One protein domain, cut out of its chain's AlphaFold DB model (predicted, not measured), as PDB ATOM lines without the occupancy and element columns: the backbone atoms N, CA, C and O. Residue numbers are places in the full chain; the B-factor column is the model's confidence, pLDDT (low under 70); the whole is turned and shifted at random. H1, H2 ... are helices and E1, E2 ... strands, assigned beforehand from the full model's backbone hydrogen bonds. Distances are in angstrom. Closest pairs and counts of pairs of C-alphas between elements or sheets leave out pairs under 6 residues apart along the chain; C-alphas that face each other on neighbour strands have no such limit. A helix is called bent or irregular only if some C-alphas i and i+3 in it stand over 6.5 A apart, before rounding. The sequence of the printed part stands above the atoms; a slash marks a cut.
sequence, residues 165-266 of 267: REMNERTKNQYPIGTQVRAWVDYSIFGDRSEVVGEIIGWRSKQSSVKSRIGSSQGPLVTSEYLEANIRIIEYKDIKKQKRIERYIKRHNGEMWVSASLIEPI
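What this domain is: This is residues 165 to 266 of the 267 residues of an uncharacterized protein of bacterium F083 (UniProt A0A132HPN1). A strongly twisted antiparallel sheet folds back on itself at E2, and the hairpin of E2 and E3 reaches away as a long arm that ends in the turn at residues 214 to 220. H1 covers E3 on one face, and H2 packs slantwise on the opposite face. The printed part has 102 residues, with two named helices and five named strands in the order H1 E1 E2 E3 H2 E4 E5; the sheet's order is E4 E3 E2 E1 E5, and the class is mixed, helices and strands. It is only just loose, close to compact, with a radius of gyration of the C-alphas of 15.5 A, and elongated, spanning 50 by 31 by 22 A.

How they stand to each other: E1, residues 180 to 186, E2, 193 to 213, and E3, 221 to 236, form a meander, each strand the antiparallel neighbour of the one before; N 183 and O 196 are 2.9 A apart, as are N 206 and O 226. E4, residues 257 to 259, is an edge strand beside E3, with N 258 and O 229 at 2.8 A. E5, residues 263 to 265, is the other edge strand, beside E1, with N 264 and O 182 at 2.9 A. This is a folded sheet, one sheet bent back into two leaves: E4 and E3 face E1 and E5, with E2 as the hinge, which bends by 145 degrees at residue 196. H1, residues 165 to 174, runs along E3 at 10 degrees on the local plane, height 8.1 A; their closest C-alphas, of Asn 168 and Leu 227, are 6.0 A apart. H2, residues 239 to 251, is over E2 and, only just, E1, with 3 C-alphas over E1; its height is 9.1 A. Every O i to N i+4 pair is within hydrogen-bond range in H1, and 7 of 9 in H2, which is irregular, with C-alphas 240 and 243 7.3 A apart.

Where its parts are: H1 begins at C-alpha 165, (-37.719, 45.359, -35.388). E3 is 40.7 A long, E2 30.1 A and H2 19.5 A. E5 ends at C-alpha 265, (-39.861, 29.669, -49.828).

The domain as a whole: The two C-alphas farthest apart, of Gln 218 and Ile 239, are 49.7 A apart. The printed part has no cut and no long link. Its mean pLDDT is 92.6; residue 189 is under 70.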
ATOM      1  N   ARG A 165     -38.272  46.464 -36.185       91.94
ATOM      2  CA  ARG A 165     -37.719  45.359 -35.388       91.94
ATOM      3  C   ARG A 165     -38.697  44.196 -35.268       91.94
ATOM      4  O   ARG A 165     -38.301  43.050 -35.455       91.94
ATOM      5  N   GLU A 166     -39.968  44.472 -34.997       95.06
ATOM      6  CA  GLU A 166     -41.004  43.442 -34.914       95.06
ATOM      7  C   GLU A 166     -41.191  42.710 -36.245       95.06
ATOM      8  O   GLU A 166     -41.329  41.487 -36.262       95.06
ATOM      9  N   MET A 167     -41.157  43.434 -37.365       94.25
ATOM     10  CA  MET A 167     -41.208  42.844 -38.698       94.25
ATOM     11  C   MET A 167     -39.992  41.945 -38.951       94.25
ATOM     12  O   MET A 167     -40.161  40.807 -39.388       94.25
ATOM     13  N   ASN A 168     -38.786  42.399 -38.590       95.12
ATOM     14  CA  ASN A 168     -37.568  41.596 -38.699       95.12
ATOM     15  C   ASN A 168     -37.662  40.304 -37.864       95.12
ATOM     16  O   ASN A 168     -37.293  39.232 -38.345       95.12
ATOM     17  N   GLU A 169     -38.195  40.367 -36.641       95.88
ATOM     18  CA  GLU A 169     -38.418  39.176 -35.810       95.88
ATOM     19  C   GLU A 169     -39.471  38.231 -36.405       95.88
ATOM     20  O   GLU A 169     -39.275  37.014 -36.412       95.88
ATOM     21  N   ARG A 170     -40.561  38.757 -36.981       96.44
ATOM     22  CA  ARG A 170     -41.548  37.932 -37.704       96.44
ATOM     23  C   ARG A 170     -40.908  37.197 -38.876       96.44
ATOM     24  O   ARG A 170     -41.139  35.999 -39.022       96.44
ATOM     25  N   THR A 171     -40.066  37.867 -39.661       96.25
ATOM     26  CA  THR A 171     -39.349  37.233 -40.775       96.25
ATOM     27  C   THR A 171     -38.393  36.141 -40.292       96.25
ATOM     28  O   THR A 171     -38.382  35.056 -40.868       96.25
ATOM     29  N   LYS A 172     -37.645  36.364 -39.202       96.88
ATOM     30  CA  LYS A 172     -36.787  35.322 -38.602       96.88
ATOM     31  C   LYS A 172     -37.591  34.110 -38.125       96.88
ATOM     32  O   LYS A 172     -37.136  32.983 -38.283       96.88
ATOM     33  N   ASN A 173     -38.782  34.331 -37.567       96.75
ATOM     34  CA  ASN A 173     -39.670  33.253 -37.128       96.75
ATOM     35  C   ASN A 173     -40.293  32.490 -38.305       96.75
ATOM     36  O   ASN A 173     -40.485  31.281 -38.216       96.75
ATOM     37  N   GLN A 174     -40.591  33.185 -39.405       96.38
ATOM     38  CA  GLN A 174     -41.068  32.572 -40.643       96.38
ATOM     39  C   GLN A 174     -39.973  31.734 -41.325       96.38
ATOM     40  O   GLN A 174     -40.269  30.684 -41.893       96.38
ATOM     41  N   TYR A 175     -38.715  32.175 -41.238       96.81
ATOM     42  CA  TYR A 175     -37.550  31.529 -41.845       96.81
ATOM     43  C   TYR A 175     -36.451  31.265 -40.796       96.81
ATOM     44  O   TYR A 175     -35.438  31.979 -40.754       96.81
ATOM     45  N   PRO A 176     -36.631  30.261 -39.919       97.38
ATOM     46  CA  PRO A 176     -35.626  29.924 -38.919       97.38
ATOM     47  C   PRO A 176     -34.291  29.501 -39.558       97.38
ATOM     48  O   PRO A 176     -34.210  29.101 -40.720       97.38
ATOM     49  N   ILE A 177     -33.204  29.582 -38.785       97.94
ATOM     50  CA  ILE A 177     -31.890  29.083 -39.224       97.94
ATOM     51  C   ILE A 177     -32.017  27.596 -39.594       97.94
ATOM     52  O   ILE A 177     -32.601  26.815 -38.845       97.94
ATOM     53  N   GLY A 178     -31.463  27.216 -40.744       97.25
ATOM     54  CA  GLY A 178     -31.604  25.889 -41.344       97.25
ATOM     55  C   GLY A 178     -32.696  25.795 -42.415       97.25
ATOM     56  O   GLY A 178     -32.745  24.801 -43.139       97.25
ATOM     57  N   THR A 179     -33.553  26.809 -42.569       97.88
ATOM     58  CA  THR A 179     -34.549  26.838 -43.649       97.88
ATOM     59  C   THR A 179     -33.870  26.985 -45.010       97.88
ATOM     60  O   THR A 179     -33.006  27.847 -45.200       97.88
ATOM     61  N   GLN A 180     -34.278  26.148 -45.967       98.00
ATOM     62  CA  GLN A 180     -33.880  26.277 -47.366       98.00
ATOM     63  C   GLN A 180     -34.809  27.240 -48.102       98.00
ATOM     64  O   GLN A 180     -36.026  27.204 -47.920       98.00
ATOM     65  N   VAL A 181     -34.225  28.093 -48.934       97.75
ATOM     66  CA  VAL A 181     -34.918  29.185 -49.613       97.75
ATOM     67  C   VAL A 181     -34.399  29.381 -51.034       97.75
ATOM     68  O   VAL A 181     -33.238  29.075 -51.332       97.75
ATOM     69  N   ARG A 182     -35.246  29.952 -51.897       97.69
ATOM     70  CA  ARG A 182     -34.780  30.653 -53.098       97.69
ATOM     71  C   ARG A 182     -34.283  32.028 -52.673       97.69
ATOM     72  O   ARG A 182     -34.939  32.700 -51.881       97.69
ATOM     73  N   ALA A 183     -33.129  32.448 -53.177       96.75
ATOM     74  CA  ALA A 183     -32.565  33.756 -52.869       96.75
ATOM     75  C   ALA A 183     -32.007  34.437 -54.121       96.75
ATOM     76  O   ALA A 183     -31.358  33.794 -54.947       96.75
ATOM     77  N   TRP A 184     -32.193  35.754 -54.232       96.00
ATOM     78  CA  TRP A 184     -31.612  36.565 -55.305       96.00
ATOM     79  C   TRP A 184     -30.366  37.284 -54.797       96.00
ATOM     80  O   TRP A 184     -30.435  38.386 -54.252       96.00
ATOM     81  N   VAL A 185     -29.211  36.644 -54.989       93.06
ATOM     82  CA  VAL A 185     -27.916  37.157 -54.529       93.06
ATOM     83  C   VAL A 185     -27.401  38.239 -55.469       93.06
ATOM     84  O   VAL A 185     -27.332  38.033 -56.683       93.06
ATOM     85  N   ASP A 186     -27.004  39.379 -54.909       89.50
ATOM     86  CA  ASP A 186     -26.181  40.356 -55.619       89.50
ATOM     87  C   ASP A 186     -24.712  39.938 -55.514       89.50
ATOM     88  O   ASP A 186     -24.214  39.581 -54.446       89.50
ATOM     89  N   TYR A 187     -24.016  39.947 -56.642       83.12
ATOM     90  CA  TYR A 187     -22.603  39.585 -56.729       83.12
ATOM     91  C   TYR A 187     -21.792  40.628 -57.515       83.12
ATOM     92  O   TYR A 187     -20.650  40.363 -57.914       83.12
ATOM     93  N   SER A 188     -22.366  41.812 -57.758       79.75
ATOM     94  CA  SER A 188     -21.747  42.893 -58.523       79.75
ATOM     95  C   SER A 188     -22.039  44.269 -57.916       79.75
ATOM     96  O   SER A 188     -22.971  44.457 -57.155       79.75
ATOM     97  N   ILE A 189     -21.262  45.277 -58.304       69.94
ATOM     98  CA  ILE A 189     -21.548  46.673 -57.927       69.94
ATOM     99  C   ILE A 189     -22.670  47.307 -58.767       69.94
ATOM    100  O   ILE A 189     -23.070  48.432 -58.492       69.94
ATOM    101  N   PHE A 190     -23.144  46.613 -59.808       71.31
ATOM    102  CA  PHE A 190     -24.155  47.112 -60.745       71.31
ATOM    103  C   PHE A 190     -25.553  46.543 -60.474       71.31
ATOM    104  O   PHE A 190     -26.469  46.802 -61.247       71.31
ATOM    105  N   GLY A 191     -25.731  45.783 -59.388       70.06
ATOM    106  CA  GLY A 191     -27.026  45.208 -59.032       70.06
ATOM    107  C   GLY A 191     -27.408  43.964 -59.834       70.06
ATOM    108  O   GLY A 191     -28.579  43.583 -59.833       70.06
ATOM    109  N   ASP A 192     -26.461  43.322 -60.531       80.69
ATOM    110  CA  ASP A 192     -26.716  42.039 -61.182       80.69
ATOM    111  C   ASP A 192     -27.076  40.983 -60.130       80.69
ATOM    112  O   ASP A 192     -26.229  40.551 -59.344       80.69
ATOM    113  N   ARG A 193     -28.324  40.510 -60.167       88.56
ATOM    114  CA  ARG A 193     -28.803  39.438 -59.292       88.56
ATOM    115  C   ARG A 193     -28.819  38.084 -59.992       88.56
ATOM    116  O   ARG A 193     -28.947  37.980 -61.219       88.56
ATOM    117  N   SER A 194     -28.680  37.037 -59.191       93.31
ATOM    118  CA  SER A 194     -28.858  35.651 -59.609       93.31
ATOM    119  C   SER A 194     -29.635  34.877 -58.575       93.31
ATOM    120  O   SER A 194     -29.374  35.001 -57.385       93.31
ATOM    121  N   GLU A 195     -30.539  34.039 -59.058       95.75
ATOM    122  CA  GLU A 195     -31.230  33.080 -58.216       95.75
ATOM    123  C   GLU A 195     -30.284  31.943 -57.799       95.75
ATOM    124  O   GLU A 195     -29.509  31.406 -58.606       95.75
ATOM    125  N   VAL A 196     -30.363  31.580 -56.524       95.69
ATOM    126  CA  VAL A 196     -29.707  30.420 -55.925       95.69
ATOM    127  C   VAL A 196     -30.686  29.710 -54.998       95.69
ATOM    128  O   VAL A 196     -31.592  30.336 -54.449       95.69
ATOM    129  N   VAL A 197     -30.463  28.416 -54.781       97.19
ATOM    130  CA  VAL A 197     -31.047  27.705 -53.640       97.19
ATOM    131  C   VAL A 197     -29.994  27.656 -52.549       97.19
ATOM    132  O   VAL A 197     -28.842  27.288 -52.802       97.19
ATOM    133  N   GLY A 198     -30.365  28.028 -51.332       96.62
ATOM    134  CA  GLY A 198     -29.446  28.005 -50.205       96.62
ATOM    135  C   GLY A 198     -30.149  27.843 -48.871       96.62
ATOM    136  O   GLY A 198     -31.369  27.913 -48.778       96.62
ATOM    137  N   GLU A 199     -29.352  27.612 -47.839       97.94
ATOM    138  CA  GLU A 199     -29.807  27.476 -46.461       97.94
ATOM    139  C   GLU A 199     -29.447  28.727 -45.664       97.94
ATOM    140  O   GLU A 199     -28.317  29.219 -45.747       97.94
ATOM    141  N   ILE A 200     -30.391  29.225 -44.869       98.31
ATOM    142  CA  ILE A 200     -30.146  30.335 -43.950       98.31
ATOM    143  C   ILE A 200     -29.274  29.840 -42.798       98.31
ATOM    144  O   ILE A 200     -29.697  29.004 -42.005       98.31
ATOM    145  N   ILE A 201     -28.067  30.388 -42.675       98.00
ATOM    146  CA  ILE A 201     -27.105  30.030 -41.618       98.00
ATOM    147  C   ILE A 201     -26.934  31.126 -40.560       98.00
ATOM    148  O   ILE A 201     -26.218  30.939 -39.579       98.00
ATOM    149  N   GLY A 202     -27.581  32.276 -40.740       98.00
ATOM    150  CA  GLY A 202     -27.544  33.369 -39.778       98.00
ATOM    151  C   GLY A 202     -28.306  34.595 -40.257       98.00
ATOM    152  O   GLY A 202     -28.677  34.698 -41.423       98.00
ATOM    153  N   TRP A 203     -28.501  35.538 -39.343       98.12
ATOM    154  CA  TRP A 203     -29.208  36.790 -39.581       98.12
ATOM    155  C   TRP A 203     -28.392  37.961 -39.050       98.12
ATOM    156  O   TRP A 203     -27.705  37.833 -38.035       98.12
ATOM    157  N   ARG A 204     -28.516  39.121 -39.691       96.81
ATOM    158  CA  ARG A 204     -28.060  40.390 -39.125       96.81
ATOM    159  C   ARG A 204     -29.029  41.508 -39.463       96.81
ATOM    160  O   ARG A 204     -29.557  41.571 -40.571       96.81
ATOM    161  N   SER A 205     -29.203  42.406 -38.509       95.62
ATOM    162  CA  SER A 205     -29.902  43.666 -38.711       95.62
ATOM    163  C   SER A 205     -28.913  44.756 -39.100       95.62
ATOM    164  O   SER A 205     -27.799  44.811 -38.571       95.62
ATOM    165  N   LYS A 206     -29.318  45.652 -39.997       93.62
ATOM    166  CA  LYS A 206     -28.541  46.831 -40.380       93.62
ATOM    167  C   LYS A 206     -29.407  48.074 -40.311       93.62
ATOM    168  O   LYS A 206     -30.541  48.083 -40.775       93.62
ATOM    169  N   GLN A 207     -28.837  49.140 -39.764       91.44
ATOM    170  CA  GLN A 207     -29.456  50.457 -39.816       91.44
ATOM    171  C   GLN A 207     -29.197  51.094 -41.178       91.44
ATOM    172  O   GLN A 207     -28.071  51.074 -41.686       91.44
ATOM    173  N   SER A 208     -30.240  51.674 -41.759       87.75
ATOM    174  CA  SER A 208     -30.119  52.506 -42.949       87.75
ATOM    175  C   SER A 208     -29.252  53.731 -42.652       87.75
ATOM    176  O   SER A 208     -29.423  54.406 -41.638       87.75
ATOM    177  N   SER A 209     -28.333  54.062 -43.560       86.31
ATOM    178  CA  SER A 209     -27.613  55.342 -43.512       86.31
ATOM    179  C   SER A 209     -28.501  56.521 -43.917       86.31
ATOM    180  O   SER A 209     -28.208  57.669 -43.576       86.31
ATOM    181  N   VAL A 210     -29.591  56.243 -44.636       86.62
ATOM    182  CA  VAL A 210     -30.586  57.225 -45.058       86.62
ATOM    183  C   VAL A 210     -31.649  57.340 -43.974       86.62
ATOM    184  O   VAL A 210     -32.276  56.346 -43.607       86.62
ATOM    185  N   LYS A 211     -31.858  58.563 -43.484       89.88
ATOM    186  CA  LYS A 211     -32.931  58.885 -42.544       89.88
ATOM    187  C   LYS A 211     -34.152  59.388 -43.301       89.88
ATOM    188  O   LYS A 211     -34.017  60.208 -44.209       89.88
ATOM    189  N   SER A 212     -35.322  58.943 -42.868       90.19
ATOM    190  CA  SER A 212     -36.617  59.364 -43.408       90.19
ATOM    191  C   SER A 212     -37.357  60.210 -42.377       90.19
ATOM    192  O   SER A 212     -37.036  60.161 -41.189       90.19
ATOM    193  N   ARG A 213     -38.338  61.002 -42.814       91.31
ATOM    194  CA  ARG A 213     -39.235  61.732 -41.908       91.31
ATOM    195  C   ARG A 213     -40.599  61.067 -41.863       91.31
ATOM    196  O   ARG A 213     -41.117  60.670 -42.906       91.31
ATOM    197  N   ILE A 214     -41.172  60.961 -40.669       90.31
ATOM    198  CA  ILE A 214     -42.531  60.445 -40.494       90.31
ATOM    199  C   ILE A 214     -43.538  61.559 -40.779       90.31
ATOM    200  O   ILE A 214     -43.411  62.662 -40.255       90.31
ATOM    201  N   GLY A 215     -44.574  61.253 -41.561       85.81
ATOM    202  CA  GLY A 215     -45.787  62.070 -41.661       85.81
ATOM    203  C   GLY A 215     -45.676  63.323 -42.535       85.81
ATOM    204  O   GLY A 215     -46.511  63.510 -43.418       85.81
ATOM    205  N   SER A 216     -44.659  64.159 -42.318       85.25
ATOM    206  CA  SER A 216     -44.461  65.431 -43.021       85.25
ATOM    207  C   SER A 216     -42.977  65.766 -43.225       85.25
ATOM    208  O   SER A 216     -42.078  65.102 -42.705       85.25
ATOM    209  N   SER A 217     -42.710  66.841 -43.975       86.25
ATOM    210  CA  SER A 217     -41.351  67.372 -44.167       86.25
ATOM    211  C   SER A 217     -40.712  67.925 -42.885       86.25
ATOM    212  O   SER A 217     -39.490  68.072 -42.838       86.25
ATOM    213  N   GLN A 218     -41.512  68.201 -41.850       86.44
ATOM    214  CA  GLN A 218     -41.057  68.677 -40.541       86.44
ATOM    215  C   GLN A 218     -41.131  67.600 -39.453       86.44
ATOM    216  O   GLN A 218     -40.562  67.784 -38.380       86.44
ATOM    217  N   GLY A 219     -41.753  66.453 -39.734       89.12
ATOM    218  CA  GLY A 219     -41.862  65.354 -38.783       89.12
ATOM    219  C   GLY A 219     -40.513  64.747 -38.359       89.12
ATOM    220  O   GLY A 219     -39.463  65.029 -38.962       89.12
ATOM    221  N   PRO A 220     -40.515  63.905 -37.312       92.44
ATOM    222  CA  PRO A 220     -39.302  63.374 -36.702       92.44
ATOM    223  C   PRO A 220     -38.488  62.522 -37.680       92.44
ATOM    224  O   PRO A 220     -39.034  61.779 -38.499       92.44
ATOM    225  N   LEU A 221     -37.157  62.620 -37.572       92.94
ATOM    226  CA  LEU A 221     -36.235  61.760 -38.314       92.94
ATOM    227  C   LEU A 221     -36.178  60.370 -37.677       92.94
ATOM    228  O   LEU A 221     -35.804  60.230 -36.507       92.94
ATOM    229  N   VAL A 222     -36.460  59.363 -38.494       92.38
ATOM    230  CA  VAL A 222     -36.333  57.941 -38.169       92.38
ATOM    231  C   VAL A 222     -35.183  57.313 -38.926       92.38
ATOM    232  O   VAL A 222     -34.833  57.726 -40.037       92.38
ATOM    233  N   THR A 223     -34.599  56.295 -38.305       89.44
ATOM    234  CA  THR A 223     -33.639  55.410 -38.960       89.44
ATOM    235  C   THR A 223     -34.309  54.060 -39.126       89.44
ATOM    236  O   THR A 223     -34.674  53.451 -38.126       89.44
ATOM    237  N   SER A 224     -34.486  53.607 -40.366       88.50
ATOM    238  CA  SER A 224     -35.044  52.280 -40.604       88.50
ATOM    239  C   SER A 224     -34.012  51.193 -40.341       88.50
ATOM    240  O   SER A 224     -32.803  51.386 -40.535       88.50
ATOM    241  N   GLU A 225     -34.494  50.037 -39.910       92.69
ATOM    242  CA  GLU A 225     -33.686  48.838 -39.724       92.69
ATOM    243  C   GLU A 225     -34.133  47.765 -40.711       92.69
ATOM    244  O   GLU A 225     -35.313  47.444 -40.800       92.69
ATOM    245  N   TYR A 226     -33.190  47.181 -41.443       91.38
ATOM    246  CA  TYR A 226     -33.481  46.127 -42.405       91.38
ATOM    247  C   TYR A 226     -32.693  44.854 -42.098       91.38
ATOM    248  O   TYR A 226     -31.602  44.886 -41.521       91.38
ATOM    249  N   LEU A 227     -33.264  43.725 -42.506       96.56
ATOM    250  CA  LEU A 227     -32.761  42.394 -42.206       96.56
ATOM    251  C   LEU A 227     -32.017  41.789 -43.405       96.56
ATOM    252  O   LEU A 227     -32.491  41.842 -44.544       96.56
ATOM    253  N   GLU A 228     -30.863  41.178 -43.144       97.38
ATOM    254  CA  GLU A 228     -30.115  40.372 -44.110       97.38
ATOM    255  C   GLU A 228     -29.909  38.948 -43.570       97.38
ATOM    256  O   GLU A 228     -29.513  38.766 -42.414       97.38
ATOM    257  N   ALA A 229     -30.135  37.942 -44.415       98.00
ATOM    258  CA  ALA A 229     -29.814  36.547 -44.132       98.00
ATOM    259  C   ALA A 229     -28.430  36.201 -44.682       98.00
ATOM    260  O   ALA A 229     -28.093  36.585 -45.803       98.00
ATOM    261  N   ASN A 230     -27.649  35.434 -43.931       97.81
ATOM    262  CA  ASN A 230     -26.459  34.781 -44.456       97.81
ATOM    263  C   ASN A 230     -26.874  33.452 -45.086       97.81
ATOM    264  O   ASN A 230     -27.429  32.591 -44.398       97.81
ATOM    265  N   ILE A 231     -26.619  33.296 -46.380       97.56
ATOM    266  CA  ILE A 231     -27.062  32.151 -47.168       97.56
ATOM    267  C   ILE A 231     -25.875  31.260 -47.513       97.56
ATOM    268  O   ILE A 231     -24.965  31.649 -48.248       97.56
ATOM    269  N   ARG A 232     -25.918  30.007 -47.061       97.00
ATOM    270  CA  ARG A 232     -25.045  28.959 -47.583       97.00
ATOM    271  C   ARG A 232     -25.649  28.414 -48.871       97.00
ATOM    272  O   ARG A 232     -26.673  27.738 -48.836       97.00
ATOM    273  N   ILE A 233     -25.006  28.693 -49.999       96.00
ATOM    274  CA  ILE A 233     -25.485  28.245 -51.313       96.00
ATOM    275  C   ILE A 233     -25.367  26.720 -51.435       96.00
ATOM    276  O   ILE A 233     -24.305  26.153 -51.176       96.00
ATOM    277  N   ILE A 234     -26.459  26.082 -51.859       96.06
ATOM    278  CA  ILE A 234     -26.568  24.648 -52.161       96.06
ATOM    279  C   ILE A 234     -26.593  24.431 -53.680       96.06
ATOM    280  O   ILE A 234     -25.929  23.530 -54.188       96.06
ATOM    281  N   GLU A 235     -27.319  25.279 -54.416       95.81
ATOM    282  CA  GLU A 235     -27.495  25.169 -55.866       95.81
ATOM    283  C   GLU A 235     -27.411  26.545 -56.541       95.81
ATOM    284  O   GLU A 235     -27.998  27.524 -56.075       95.81
ATOM    285  N   TYR A 236     -26.728  26.613 -57.685       95.12
ATOM    286  CA  TYR A 236     -26.715  27.790 -58.554       95.12
ATOM    287  C   TYR A 236     -27.690  27.585 -59.715       95.12
ATOM    288  O   TYR A 236     -27.459  26.705 -60.543       95.12
ATOM    289  N   LYS A 237     -28.730  28.423 -59.835       93.56
ATOM    290  CA  LYS A 237     -29.661  28.339 -60.977       93.56
ATOM    291  C   LYS A 237     -29.044  28.866 -62.276       93.56
ATOM    292  O   LYS A 237     -29.303  28.332 -63.350       93.56
ATOM    293  N   ASP A 238     -28.164  29.868 -62.188       90.25
ATOM    294  CA  ASP A 238     -27.384  30.366 -63.330       90.25
ATOM    295  C   ASP A 238     -25.910  29.930 -63.243       90.25
ATOM    296  O   ASP A 238     -25.049  30.612 -62.673       90.25
ATOM    297  N   ILE A 239     -25.605  28.791 -63.869       87.25
ATOM    298  CA  ILE A 239     -24.260  28.190 -63.899       87.25
ATOM    299  C   ILE A 239     -23.223  29.139 -64.523       87.25
ATOM    300  O   ILE A 239     -22.060  29.155 -64.111       87.25
ATOM    301  N   LYS A 240     -23.613  29.989 -65.486       89.12
ATOM    302  CA  LYS A 240     -22.673  30.931 -66.126       89.12
ATOM    303  C   LYS A 240     -22.184  31.991 -65.138       89.12
ATOM    304  O   LYS A 240     -21.097  32.548 -65.315       89.12
ATOM    305  N   LYS A 241     -22.968  32.263 -64.092       89.19
ATOM    306  CA  LYS A 241     -22.678  33.272 -63.068       89.19
ATOM    307  C   LYS A 241     -22.072  32.698 -61.791       89.19
ATOM    308  O   LYS A 241     -21.489  33.470 -61.031       89.19
ATOM    309  N   GLN A 242     -22.073  31.377 -61.603       93.06
ATOM    310  CA  GLN A 242     -21.479  30.695 -60.444       93.06
ATOM    311  C   GLN A 242     -20.081  31.228 -60.080       93.06
ATOM    312  O   GLN A 242     -19.872  31.730 -58.979       93.06
ATOM    313  N   LYS A 243     -19.136  31.255 -61.032       92.50
ATOM    314  CA  LYS A 243     -17.765  31.756 -60.784       92.50
ATOM    315  C   LYS A 243     -17.703  33.231 -60.372       92.50
ATOM    316  O   LYS A 243     -16.691  33.688 -59.836       92.50
ATOM    317  N   ARG A 244     -18.707  34.046 -60.712       91.88
ATOM    318  CA  ARG A 244     -18.788  35.445 -60.257       91.88
ATOM    319  C   ARG A 244     -19.241  35.489 -58.800       91.88
ATOM    320  O   ARG A 244     -18.589  36.164 -58.009       91.88
ATOM    321  N   ILE A 245     -20.257  34.703 -58.456       92.69
ATOM    322  CA  ILE A 245     -20.794  34.583 -57.098       92.69
ATOM    323  C   ILE A 245     -19.736  34.010 -56.142       92.69
ATOM    324  O   ILE A 245     -19.447  34.613 -55.115       92.69
ATOM    325  N   GLU A 246     -19.050  32.930 -56.514       93.25
ATOM    326  CA  GLU A 246     -17.968  32.342 -55.704       93.25
ATOM    327  C   GLU A 246     -16.824  33.337 -55.449       93.25
ATOM    328  O   GLU A 246     -16.282  33.424 -54.345       93.25
ATOM    329  N   ARG A 247     -16.461  34.141 -56.460       93.06
ATOM    330  CA  ARG A 247     -15.462  35.208 -56.296       93.06
ATOM    331  C   ARG A 247     -15.951  36.313 -55.369       93.06
ATOM    332  O   ARG A 247     -15.130  36.854 -54.631       93.06
ATOM    333  N   TYR A 248     -17.234  36.661 -55.421       92.12
ATOM    334  CA  TYR A 248     -17.835  37.614 -54.494       92.12
ATOM    335  C   TYR A 248     -17.751  37.084 -53.059       92.12
ATOM    336  O   TYR A 248     -17.165  37.754 -52.214       92.12
ATOM    337  N   ILE A 249     -18.204  35.853 -52.813       92.25
ATOM    338  CA  ILE A 249     -18.163  35.194 -51.496       92.25
ATOM    339  C   ILE A 249     -16.740  35.175 -50.934       92.25
ATOM    340  O   ILE A 249     -16.504  35.566 -49.792       92.25
ATOM    341  N   LYS A 250     -15.751  34.806 -51.759       93.88
ATOM    342  CA  LYS A 250     -14.340  34.789 -51.350       93.88
ATOM    343  C   LYS A 250     -13.829  36.165 -50.900       93.88
ATOM    344  O   LYS A 250     -13.013  36.232 -49.988       93.88
ATOM    345  N   ARG A 251     -14.274  37.255 -51.536       92.50
ATOM    346  CA  ARG A 251     -13.910  38.629 -51.137       92.50
ATOM    347  C   ARG A 251     -14.611  39.080 -49.856       92.50
ATOM    348  O   ARG A 251     -14.117  39.994 -49.210       92.50
ATOM    349  N   HIS A 252     -15.722  38.440 -49.502       89.69
ATOM    350  CA  HIS A 252     -16.538  38.743 -48.326       89.69
ATOM    351  C   HIS A 252     -16.407  37.644 -47.262       89.69
ATOM    352  O   HIS A 252     -17.387  37.240 -46.651       89.69
ATOM    353  N   ASN A 253     -15.185  37.144 -47.051       92.38
ATOM    354  CA  ASN A 253     -14.844  36.202 -45.978       92.38
ATOM    355  C   ASN A 253     -15.666  34.899 -45.957       92.38
ATOM    356  O   ASN A 253     -15.814  34.282 -44.908       92.38
ATOM    357  N   GLY A 254     -16.175  34.455 -47.107       89.31
ATOM    358  CA  GLY A 254     -16.999  33.248 -47.174       89.31
ATOM    359  C   GLY A 254     -18.484  33.482 -46.892       89.31
ATOM    360  O   GLY A 254     -19.247  32.522 -46.906       89.31
ATOM    361  N   GLU A 255     -18.906  34.726 -46.673       92.12
ATOM    362  CA  GLU A 255     -20.287  35.069 -46.343       92.12
ATOM    363  C   GLU A 255     -21.060  35.563 -47.572       92.12
ATOM    364  O   GLU A 255     -20.525  36.268 -48.435       92.12
ATOM    365  N   MET A 256     -22.348  35.224 -47.626       95.12
ATOM    366  CA  MET A 256     -23.286  35.728 -48.628       95.12
ATOM    367  C   MET A 256     -24.493  36.315 -47.912       95.12
ATOM    368  O   MET A 256     -25.421  35.600 -47.547       95.12
ATOM    369  N   TRP A 257     -24.469  37.628 -47.709       95.69
ATOM    370  CA  TRP A 257     -25.570  38.348 -47.083       95.69
ATOM    371  C   TRP A 257     -26.568  38.817 -48.134       95.69
ATOM    372  O   TRP A 257     -26.204  39.526 -49.071       95.69
ATOM    373  N   VAL A 258     -27.826  38.428 -47.956       95.06
ATOM    374  CA  VAL A 258     -28.932  38.713 -48.871       95.06
ATOM    375  C   VAL A 258     -30.019  39.437 -48.098       95.06
ATOM    376  O   VAL A 258     -30.355  39.032 -46.989       95.06
ATOM    377  N   SER A 259     -30.577  40.509 -48.664       95.00
ATOM    378  CA  SER A 259     -31.727  41.182 -48.052       95.00
ATOM    379  C   SER A 259     -32.887  40.202 -47.881       95.00
ATOM    380  O   SER A 259     -33.178  39.430 -48.792       95.00
ATOM    381  N   ALA A 260     -33.565  40.249 -46.735       95.69
ATOM    382  CA  ALA A 260     -34.679  39.352 -46.439       95.69
ATOM    383  C   ALA A 260     -35.845  39.477 -47.440       95.69
ATOM    384  O   ALA A 260     -36.569  38.514 -47.651       95.69
ATOM    385  N   SER A 261     -35.992  40.629 -48.103       94.06
ATOM    386  CA  SER A 261     -36.982  40.839 -49.171       94.06
ATOM    387  C   SER A 261     -36.636  40.142 -50.492       94.06
ATOM    388  O   SER A 261     -37.422  40.185 -51.432       94.06
ATOM    389  N   LEU A 262     -35.454  39.530 -50.588       95.50
ATOM    390  CA  LEU A 262     -34.962  38.796 -51.755       95.50
ATOM    391  C   LEU A 262     -34.859  37.299 -51.466       95.50
ATOM    392  O   LEU A 262     -34.000  36.618 -52.031       95.50
ATOM    393  N   ILE A 263     -35.684  36.818 -50.543       96.44
ATOM    394  CA  ILE A 263     -35.751  35.433 -50.108       96.44
ATOM    395  C   ILE A 263     -37.195  34.965 -50.234       96.44
ATOM    396  O   ILE A 263     -38.119  35.663 -49.826       96.44
ATOM    397  N   GLU A 264     -37.375  33.767 -50.773       96.62
ATOM    398  CA  GLU A 264     -38.677  33.138 -50.967       96.62
ATOM    399  C   GLU A 264     -38.644  31.671 -50.516       96.62
ATOM    400  O   GLU A 264     -37.578  31.040 -50.536       96.62
ATOM    401  N   PRO A 265     -39.792  31.097 -50.106       94.31
ATOM    402  CA  PRO A 265     -39.861  29.669 -49.828       94.31
ATOM    403  C   PRO A 265     -39.557  28.862 -51.099       94.31
ATOM    404  O   PRO A 265     -39.772  29.324 -52.221       94.31
ATOM    405  N   ILE A 266     -39.050  27.646 -50.915       91.50
ATOM    406  CA  ILE A 266     -38.964  26.672 -52.004       91.50
ATOM    407  C   ILE A 266     -40.360  26.070 -52.178       91.50
ATOM    408  O   ILE A 266     -40.929  25.575 -51.204       91.50
TER     409      ILE A 266